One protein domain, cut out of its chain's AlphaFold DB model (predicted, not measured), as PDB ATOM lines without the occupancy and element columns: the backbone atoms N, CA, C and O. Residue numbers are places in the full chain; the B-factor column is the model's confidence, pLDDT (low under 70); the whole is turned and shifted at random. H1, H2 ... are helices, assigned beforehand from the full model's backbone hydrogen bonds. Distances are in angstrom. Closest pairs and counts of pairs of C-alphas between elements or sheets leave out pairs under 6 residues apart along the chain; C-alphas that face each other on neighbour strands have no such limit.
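AT A GLANCE: This is residues 292 to 364 of the 364 residues of an uncharacterized protein of Clostridium sp. CAG:524 (UniProt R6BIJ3). H3 and H4 make an open V, with short H1 side by side with H3 and short H2 across the first residues of H3. Residues 356 to 364 stick out. The printed part has 73 residues, four named helices in chain order H1 to H4 and no named strand; its class is all helix. It is only just loose, close to compact, with radius of gyration of the C-alphas 13.8 A and spans 43 by 28 by 17 A.

HOW THE PARTS SIT: H1, residues 292 to 300, touches the hub H3, residues 322 to 337, at a shallow tilt of 24 degrees, the same way; the closest C-alphas, Leu 300 and Ile 330, are 6.1 A apart. H2, residues 304 to 312, only just touches H3, with 3 pairs of C-alphas within 8 A, the closest Tyr 311 and Phe 322 at 7.1 A; it stands about perpendicular, at 77 degrees. H3 and H4, residues 341 to 360, form a hairpin, the closest C-alphas Thr 332 and Val 344 at 6.4 A. In the four helices every O i to N i+4 pair is within hydrogen-bond range.

IN THESE COORDINATES: H1 begins at C-alpha 292 (28.975, -21.006, 45.338); H3 is 22.7 A long; H4, 29.0 A, ends at C-alpha 360 (37.862, -54.939, 41.693).

THE WHOLE: The printed part has no cut and no long link. Residues 339 to 364 are under pLDDT 70.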
ATOM      1  N   ASP A 292      27.773 -20.357  44.816       83.00
ATOM      2  CA  ASP A 292      28.975 -21.006  45.338       83.00
ATOM      3  C   ASP A 292      29.824 -21.564  44.188       83.00
ATOM      4  O   ASP A 292      31.038 -21.372  44.142       83.00
ATOM      5  N   THR A 293      29.189 -22.218  43.215       87.06
ATOM      6  CA  THR A 293      29.855 -22.749  42.019       87.06
ATOM      7  C   THR A 293      30.476 -21.634  41.172       87.06
ATOM      8  O   THR A 293      31.616 -21.769  40.712       87.06
ATOM      9  N   VAL A 294      29.780 -20.503  41.011       85.25
ATOM     10  CA  VAL A 294      30.308 -19.314  40.322       85.25
ATOM     11  C   VAL A 294      31.532 -18.749  41.047       85.25
ATOM     12  O   VAL A 294      32.521 -18.392  40.403       85.25
ATOM     13  N   GLU A 295      31.500 -18.670  42.377       80.62
ATOM     14  CA  GLU A 295      32.620 -18.165  43.175       80.62
ATOM     15  C   GLU A 295      33.845 -19.087  43.089       80.62
ATOM     16  O   GLU A 295      34.947 -18.624  42.782       80.62
ATOM     17  N   LEU A 296      33.650 -20.399  43.249       84.50
ATOM     18  CA  LEU A 296      34.716 -21.399  43.117       84.50
ATOM     19  C   LEU A 296      35.344 -21.379  41.713       84.50
ATOM     20  O   LEU A 296      36.565 -21.445  41.564       84.50
ATOM     21  N   THR A 297      34.524 -21.219  40.673       87.56
ATOM     22  CA  THR A 297      35.001 -21.104  39.288       87.56
ATOM     23  C   THR A 297      35.880 -19.863  39.090       87.56
ATOM     24  O   THR A 297      36.940 -19.944  38.463       87.56
ATOM     25  N   LYS A 298      35.508 -18.722  39.688       85.31
ATOM     26  CA  LYS A 298      36.335 -17.501  39.668       85.31
ATOM     27  C   LYS A 298      37.681 -17.705  40.361       85.31
ATOM     28  O   LYS A 298      38.690 -17.233  39.844       85.31
ATOM     29  N   MET A 299      37.725 -18.430  41.484       84.25
ATOM     30  CA  MET A 299      38.985 -18.744  42.177       84.25
ATOM     31  C   MET A 299      39.950 -19.560  41.305       84.25
ATOM     32  O   MET A 299      41.166 -19.390  41.398       84.25
ATOM     33  N   LEU A 300      39.414 -20.424  40.439       86.38
ATOM     34  CA  LEU A 300      40.194 -21.213  39.483       86.38
ATOM     35  C   LEU A 300      40.660 -20.414  38.262       86.38
ATOM     36  O   LEU A 300      41.562 -20.873  37.562       86.38
ATOM     37  N   ASN A 301      40.072 -19.240  38.007       88.19
ATOM     38  CA  ASN A 301      40.318 -18.425  36.815       88.19
ATOM     39  C   ASN A 301      40.209 -19.244  35.509       88.19
ATOM     40  O   ASN A 301      41.055 -19.143  34.619       88.19
ATOM     41  N   LYS A 302      39.183 -20.099  35.427       87.88
ATOM     42  CA  LYS A 302      38.871 -20.949  34.271       87.88
ATOM     43  C   LYS A 302      37.426 -20.726  33.827       87.88
ATOM     44  O   LYS A 302      36.579 -20.349  34.633       87.88
ATOM     45  N   ASP A 303      37.163 -20.984  32.550       89.94
ATOM     46  CA  ASP A 303      35.806 -20.975  32.001       89.94
ATOM     47  C   ASP A 303      34.979 -22.125  32.607       89.94
ATOM     48  O   ASP A 303      35.464 -23.255  32.727       89.94
ATOM     49  N   ILE A 304      33.734 -21.837  32.996       89.25
ATOM     50  CA  ILE A 304      32.821 -22.826  33.573       89.25
ATOM     51  C   ILE A 304      32.473 -23.923  32.564       89.25
ATOM     52  O   ILE A 304      32.395 -25.090  32.937       89.25
ATOM     53  N   ASP A 305      32.359 -23.581  31.280       89.25
ATOM     54  CA  ASP A 305      32.041 -24.526  30.215       89.25
ATOM     55  C   ASP A 305      33.209 -25.516  30.028       89.25
ATOM     56  O   ASP A 305      33.003 -26.723  29.853       89.25
ATOM     57  N   TYR A 306      34.449 -25.028  30.166       90.94
ATOM     58  CA  TYR A 306      35.654 -25.862  30.167       90.94
ATOM     59  C   TYR A 306      35.702 -26.787  31.394       90.94
ATOM     60  O   TYR A 306      35.934 -27.986  31.248       90.94
ATOM     61  N   LEU A 307      35.441 -26.261  32.594       93.06
ATOM     62  CA  LEU A 307      35.448 -27.045  33.837       93.06
ATOM     63  C   LEU A 307      34.377 -28.140  33.837       93.06
ATOM     64  O   LEU A 307      34.652 -29.265  34.250       93.06
ATOM     65  N   VAL A 308      33.171 -27.839  33.348       92.31
ATOM     66  CA  VAL A 308      32.117 -28.851  33.205       92.31
ATOM     67  C   VAL A 308      32.520 -29.896  32.165       92.31
ATOM     68  O   VAL A 308      32.321 -31.082  32.413       92.31
ATOM     69  N   SER A 309      33.129 -29.500  31.041       89.88
ATOM     70  CA  SER A 309      33.645 -30.458  30.049       89.88
ATOM     71  C   SER A 309      34.651 -31.423  30.687       89.88
ATOM     72  O   SER A 309      34.492 -32.638  30.601       89.88
ATOM     73  N   GLU A 310      35.660 -30.885  31.375       91.38
ATOM     74  CA  GLU A 310      36.704 -31.668  32.045       91.38
ATOM     75  C   GLU A 310      36.109 -32.628  33.090       91.38
ATOM     76  O   GLU A 310      36.500 -33.793  33.171       91.38
ATOM     77  N   TYR A 311      35.117 -32.159  33.849       92.25
ATOM     78  CA  TYR A 311      34.395 -32.962  34.829       92.25
ATOM     79  C   TYR A 311      33.589 -34.100  34.187       92.25
ATOM     80  O   TYR A 311      33.723 -35.248  34.610       92.25
ATOM     81  N   VAL A 312      32.764 -33.804  33.176       89.00
ATOM     82  CA  VAL A 312      31.842 -34.773  32.558       89.00
ATOM     83  C   VAL A 312      32.600 -35.899  31.860       89.00
ATOM     84  O   VAL A 312      32.241 -37.067  32.020       89.00
ATOM     85  N   TYR A 313      33.669 -35.569  31.129       86.62
ATOM     86  CA  TYR A 313      34.466 -36.548  30.382       86.62
ATOM     87  C   TYR A 313      35.492 -37.304  31.244       86.62
ATOM     88  O   TYR A 313      36.166 -38.204  30.745       86.62
ATOM     89  N   SER A 314      35.613 -36.983  32.536       84.94
ATOM     90  CA  SER A 314      36.516 -37.673  33.461       84.94
ATOM     91  C   SER A 314      35.789 -38.753  34.261       84.94
ATOM     92  O   SER A 314      34.989 -38.452  35.145       84.94
ATOM     93  N   GLU A 315      36.152 -40.022  34.049       79.31
ATOM     94  CA  GLU A 315      35.656 -41.162  34.848       79.31
ATOM     95  C   GLU A 315      36.030 -41.099  36.341       79.31
ATOM     96  O   GLU A 315      35.506 -41.856  37.171       79.31
ATOM     97  N   PHE A 316      36.993 -40.244  36.689       78.19
ATOM     98  CA  PHE A 316      37.420 -40.016  38.063       78.19
ATOM     99  C   PHE A 316      36.598 -38.897  38.708       78.19
ATOM    100  O   PHE A 316      36.013 -39.096  39.774       78.19
ATOM    101  N   PHE A 317      36.514 -37.732  38.057       82.38
ATOM    102  CA  PHE A 317      35.829 -36.570  38.624       82.38
ATOM    103  C   PHE A 317      34.311 -36.714  38.583       82.38
ATOM    104  O   PHE A 317      33.649 -36.339  39.545       82.38
ATOM    105  N   ASN A 318      33.742 -37.344  37.553       80.19
ATOM    106  CA  ASN A 318      32.289 -37.475  37.435       80.19
ATOM    107  C   ASN A 318      31.643 -38.347  38.530       80.19
ATOM    108  O   ASN A 318      30.417 -38.431  38.599       80.19
ATOM    109  N   LYS A 319      32.433 -38.984  39.407       82.88
ATOM    110  CA  LYS A 319      31.963 -39.765  40.562       82.88
ATOM    111  C   LYS A 319      31.662 -38.912  41.793       82.88
ATOM    112  O   LYS A 319      30.795 -39.311  42.568       82.88
ATOM    113  N   MET A 320      32.307 -37.758  41.957       87.38
ATOM    114  CA  MET A 320      31.984 -36.799  43.026       87.38
ATOM    115  C   MET A 320      30.889 -35.824  42.578       87.38
ATOM    116  O   MET A 320      30.293 -36.025  41.518       87.38
ATOM    117  N   SER A 321      30.551 -34.828  43.403       87.94
ATOM    118  CA  SER A 321      29.725 -33.706  42.951       87.94
ATOM    119  C   SER A 321      30.578 -32.701  42.170       87.94
ATOM    120  O   SER A 321      31.790 -32.609  42.381       87.94
ATOM    121  N   PHE A 322      29.964 -31.903  41.292       90.62
ATOM    122  CA  PHE A 322      30.699 -30.867  40.558       90.62
ATOM    123  C   PHE A 322      31.353 -29.842  41.504       90.62
ATOM    124  O   PHE A 322      32.482 -29.415  41.282       90.62
ATOM    125  N   LYS A 323      30.691 -29.512  42.620       89.06
ATOM    126  CA  LYS A 323      31.222 -28.607  43.649       89.06
ATOM    127  C   LYS A 323      32.450 -29.182  44.363       89.06
ATOM    128  O   LYS A 323      33.418 -28.457  44.605       89.06
ATOM    129  N   ASP A 324      32.440 -30.483  44.654       88.75
ATOM    130  CA  ASP A 324      33.606 -31.173  45.220       88.75
ATOM    131  C   ASP A 324      34.766 -31.199  44.224       88.75
ATOM    132  O   ASP A 324      35.911 -30.966  44.609       88.75
ATOM    133  N   TYR A 325      34.470 -31.407  42.937       92.50
ATOM    134  CA  TYR A 325      35.462 -31.313  41.868       92.50
ATOM    135  C   TYR A 325      36.112 -29.924  41.829       92.50
ATOM    136  O   TYR A 325      37.338 -29.830  41.876       92.50
ATOM    137  N   LEU A 326      35.330 -28.839  41.833       91.00
ATOM    138  CA  LEU A 326      35.888 -27.481  41.848       91.00
ATOM    139  C   LEU A 326      36.768 -27.239  43.079       91.00
ATOM    140  O   LEU A 326      37.876 -26.714  42.962       91.00
ATOM    141  N   SER A 327      36.310 -27.683  44.249       87.00
ATOM    142  CA  SER A 327      37.065 -27.574  45.501       87.00
ATOM    143  C   SER A 327      38.393 -28.337  45.432       87.00
ATOM    144  O   SER A 327      39.438 -27.819  45.833       87.00
ATOM    145  N   LEU A 328      38.384 -29.545  44.863       88.38
ATOM    146  CA  LEU A 328      39.586 -30.341  44.632       88.38
ATOM    147  C   LEU A 328      40.559 -29.629  43.683       88.38
ATOM    148  O   LEU A 328      41.763 -29.594  43.954       88.38
ATOM    149  N   MET A 329      40.058 -29.026  42.603       89.69
ATOM    150  CA  MET A 329      40.889 -28.294  41.645       89.69
ATOM    151  C   MET A 329      41.537 -27.062  42.279       89.69
ATOM    152  O   MET A 329      42.706 -26.779  42.002       89.69
ATOM    153  N   ILE A 330      40.829 -26.357  43.167       85.25
ATOM    154  CA  ILE A 330      41.378 -25.205  43.899       85.25
ATOM    155  C   ILE A 330      42.516 -25.666  44.806       85.25
ATOM    156  O   ILE A 330      43.613 -25.108  44.745       85.25
ATOM    157  N   CYS A 331      42.286 -26.720  45.595       81.44
ATOM    158  CA  CYS A 331      43.303 -27.303  46.468       81.44
ATOM    159  C   CYS A 331      44.541 -27.749  45.679       81.44
ATOM    160  O   CYS A 331      45.667 -27.439  46.063       81.44
ATOM    161  N   THR A 332      44.334 -28.420  44.547       82.38
ATOM    162  CA  THR A 332      45.410 -28.894  43.662       82.38
ATOM    163  C   THR A 332      46.223 -27.721  43.118       82.38
ATOM    164  O   THR A 332      47.444 -27.697  43.256       82.38
ATOM    165  N   THR A 333      45.549 -26.687  42.609       82.00
ATOM    166  CA  THR A 333      46.193 -25.477  42.075       82.00
ATOM    167  C   THR A 333      46.978 -24.722  43.155       82.00
ATOM    168  O   THR A 333      48.075 -24.218  42.902       82.00
ATOM    169  N   ALA A 334      46.440 -24.631  44.375       75.06
ATOM    170  CA  ALA A 334      47.111 -23.981  45.500       75.06
ATOM    171  C   ALA A 334      48.371 -24.743  45.941       75.06
ATOM    172  O   ALA A 334      49.400 -24.127  46.222       75.06
ATOM    173  N   LEU A 335      48.313 -26.076  45.960       72.12
ATOM    174  CA  LEU A 335      49.448 -26.931  46.304       72.12
ATOM    175  C   LEU A 335      50.535 -26.947  45.213       72.12
ATOM    176  O   LEU A 335      51.724 -26.978  45.523       72.12
ATOM    177  N   GLU A 336      50.159 -26.878  43.935       73.19
ATOM    178  CA  GLU A 336      51.124 -26.711  42.842       73.19
ATOM    179  C   GLU A 336      51.871 -25.377  42.953       73.19
ATOM    180  O   GLU A 336      53.093 -25.331  42.799       73.19
ATOM    181  N   LYS A 337      51.150 -24.296  43.286       75.62
ATOM    182  CA  LYS A 337      51.735 -22.968  43.521       75.62
ATOM    183  C   LYS A 337      52.616 -22.911  44.770       75.62
ATOM    184  O   LYS A 337      53.561 -22.127  44.788       75.62
ATOM    185  N   SER A 338      52.347 -23.726  45.792       71.12
ATOM    186  CA  SER A 338      53.183 -23.797  47.001       71.12
ATOM    187  C   SER A 338      54.491 -24.574  46.799       71.12
ATOM    188  O   SER A 338      55.309 -24.645  47.715       71.12
ATOM    189  N   GLY A 339      54.717 -25.133  45.602       64.56
ATOM    190  CA  GLY A 339      55.949 -25.833  45.233       64.56
ATOM    191  C   GLY A 339      56.016 -27.289  45.702       64.56
ATOM    192  O   GLY A 339      57.017 -27.956  45.449       64.56
ATOM    193  N   ASN A 340      54.966 -27.817  46.337       67.75
ATOM    194  CA  ASN A 340      54.956 -29.168  46.902       67.75
ATOM    195  C   ASN A 340      54.300 -30.192  45.953       67.75
ATOM    196  O   ASN A 340      53.281 -30.810  46.271       67.75
ATOM    197  N   LYS A 341      54.879 -30.349  44.753       64.12
ATOM    198  CA  LYS A 341      54.345 -31.212  43.679       64.12
ATOM    199  C   LYS A 341      54.191 -32.683  44.089       64.12
ATOM    200  O   LYS A 341      53.228 -33.326  43.673       64.12
ATOM    201  N   ASP A 342      55.080 -33.202  44.935       66.00
ATOM    202  CA  ASP A 342      55.046 -34.605  45.376       66.00
ATOM    203  C   ASP A 342      53.859 -34.902  46.302       66.00
ATOM    204  O   ASP A 342      53.250 -35.971  46.218       66.00
ATOM    205  N   ALA A 343      53.461 -33.937  47.139       63.75
ATOM    206  CA  ALA A 343      52.266 -34.063  47.972       63.75
ATOM    207  C   ALA A 343      50.981 -34.088  47.124       63.75
ATOM    208  O   ALA A 343      50.073 -34.872  47.407       63.75
ATOM    209  N   VAL A 344      50.928 -33.287  46.052       60.19
ATOM    210  CA  VAL A 344      49.806 -33.267  45.094       60.19
ATOM    211  C   VAL A 344      49.679 -34.603  44.367       60.19
ATOM    212  O   VAL A 344      48.615 -35.223  44.385       60.19
ATOM    213  N   LEU A 345      50.782 -35.086  43.788       63.50
ATOM    214  CA  LEU A 345      50.851 -36.393  43.129       63.50
ATOM    215  C   LEU A 345      50.484 -37.535  44.085       63.50
ATOM    216  O   LEU A 345      49.792 -38.472  43.689       63.50
ATOM    217  N   GLY A 346      50.890 -37.444  45.354       66.12
ATOM    218  CA  GLY A 346      50.535 -38.405  46.395       66.12
ATOM    219  C   GLY A 346      49.031 -38.469  46.677       66.12
ATOM    220  O   GLY A 346      48.483 -39.567  46.786       66.12
ATOM    221  N   ILE A 347      48.345 -37.324  46.755       65.94
ATOM    222  CA  ILE A 347      46.888 -37.266  46.976       65.94
ATOM    223  C   ILE A 347      46.137 -37.838  45.766       65.94
ATOM    224  O   ILE A 347      45.290 -38.717  45.942       65.94
ATOM    225  N   ILE A 348      46.499 -37.416  44.548       64.12
ATOM    226  CA  ILE A 348      45.890 -37.907  43.299       64.12
ATOM    227  C   ILE A 348      46.072 -39.428  43.172       64.12
ATOM    228  O   ILE A 348      45.111 -40.159  42.927       64.12
ATOM    229  N   ASN A 349      47.283 -39.940  43.417       65.12
ATOM    230  CA  ASN A 349      47.566 -41.375  43.329       65.12
ATOM    231  C   ASN A 349      46.869 -42.196  44.421       65.12
ATOM    232  O   ASN A 349      46.434 -43.321  44.168       65.12
ATOM    233  N   LYS A 350      46.735 -41.651  45.634       67.62
ATOM    234  CA  LYS A 350      46.047 -42.328  46.739       67.62
ATOM    235  C   LYS A 350      44.556 -42.496  46.453       67.62
ATOM    236  O   LYS A 350      44.013 -43.569  46.713       67.62
ATOM    237  N   GLU A 351      43.912 -41.479  45.889       61.84
ATOM    238  CA  GLU A 351      42.506 -41.574  45.483       61.84
ATOM    239  C   GLU A 351      42.320 -42.480  44.250       61.84
ATOM    240  O   GLU A 351      41.412 -43.316  44.245       61.84
ATOM    241  N   ASN A 352      43.244 -42.450  43.279       54.62
ATOM    242  CA  ASN A 352      43.261 -43.398  42.153       54.62
ATOM    243  C   ASN A 352      43.353 -44.865  42.613       54.62
ATOM    244  O   ASN A 352      42.621 -45.727  42.121       54.62
ATOM    245  N   ASN A 353      44.219 -45.166  43.584       64.50
ATOM    246  CA  ASN A 353      44.383 -46.529  44.096       64.50
ATOM    247  C   ASN A 353      43.164 -47.011  44.895       64.50
ATOM    248  O   ASN A 353      42.764 -48.168  44.757       64.50
ATOM    249  N   LYS A 354      42.522 -46.134  45.678       59.78
ATOM    250  CA  LYS A 354      41.258 -46.467  46.357       59.78
ATOM    251  C   LYS A 354      40.137 -46.789  45.367       59.78
ATOM    252  O   LYS A 354      39.319 -47.659  45.654       59.78
ATOM    253  N   MET A 355      40.085 -46.118  44.215       49.59
ATOM    254  CA  MET A 355      39.099 -46.429  43.174       49.59
ATOM    255  C   MET A 355      39.363 -47.766  42.487       49.59
ATOM    256  O   MET A 355      38.410 -48.514  42.282       49.59
ATOM    257  N   LYS A 356      40.623 -48.091  42.168       52.88
ATOM    258  CA  LYS A 356      40.967 -49.397  41.579       52.88
ATOM    259  C   LYS A 356      40.524 -50.553  42.472       52.88
ATOM    260  O   LYS A 356      39.892 -51.475  41.977       52.88
ATOM    261  N   LEU A 357      40.766 -50.445  43.780       51.38
ATOM    262  CA  LEU A 357      40.335 -51.443  44.766       51.38
ATOM    263  C   LEU A 357      38.804 -51.594  44.820       51.38
ATOM    264  O   LEU A 357      38.289 -52.706  44.820       51.38
ATOM    265  N   ARG A 358      38.056 -50.483  44.776       46.06
ATOM    266  CA  ARG A 358      36.580 -50.509  44.795       46.06
ATOM    267  C   ARG A 358      35.941 -51.038  43.506       46.06
ATOM    268  O   ARG A 358      34.799 -51.480  43.552       46.06
ATOM    269  N   LEU A 359      36.634 -50.948  42.370       42.41
ATOM    270  CA  LEU A 359      36.180 -51.521  41.098       42.41
ATOM    271  C   LEU A 359      36.428 -53.034  41.062       42.41
ATOM    272  O   LEU A 359      35.532 -53.774  40.676       42.41
ATOM    273  N   THR A 360      37.571 -53.500  41.575       47.94
ATOM    274  CA  THR A 360      37.862 -54.939  41.693       47.94
ATOM    275  C   THR A 360      36.969 -55.666  42.700       47.94
ATOM    276  O   THR A 360      36.725 -56.858  42.543       47.94
ATOM    277  N   ASP A 361      36.444 -54.962  43.706       46.44
ATOM    278  CA  ASP A 361      35.509 -55.531  44.688       46.44
ATOM    279  C   ASP A 361      34.061 -55.633  44.168       46.44
ATOM    280  O   ASP A 361      33.238 -56.288  44.799       46.44
ATOM    281  N   LYS A 362      33.731 -55.001  43.030       42.03
ATOM    282  CA  LYS A 362      32.415 -55.115  42.371       42.03
ATOM    283  C   LYS A 362      32.365 -56.180  41.268       42.03
ATOM    284  O   LYS A 362      31.282 -56.459  40.762       42.03
ATOM    285  N   GLU A 363      33.508 -56.753  40.892       42.50
ATOM    286  CA  GLU A 363      33.635 -57.814  39.876       42.50
ATOM    287  C   GLU A 363      33.780 -59.226  40.491       42.50
ATOM    288  O   GLU A 363      34.044 -60.195  39.777       42.50
ATOM    289  N   LYS A 364      33.589 -59.355  41.810       37.25
ATOM    290  CA  LYS A 364      33.413 -60.618  42.545       37.25
ATOM    291  C   LYS A 364      32.032 -60.649  43.174       37.25
ATOM    292  O   LYS A 364      31.475 -61.766  43.254       37.25
TER     293      LYS A 364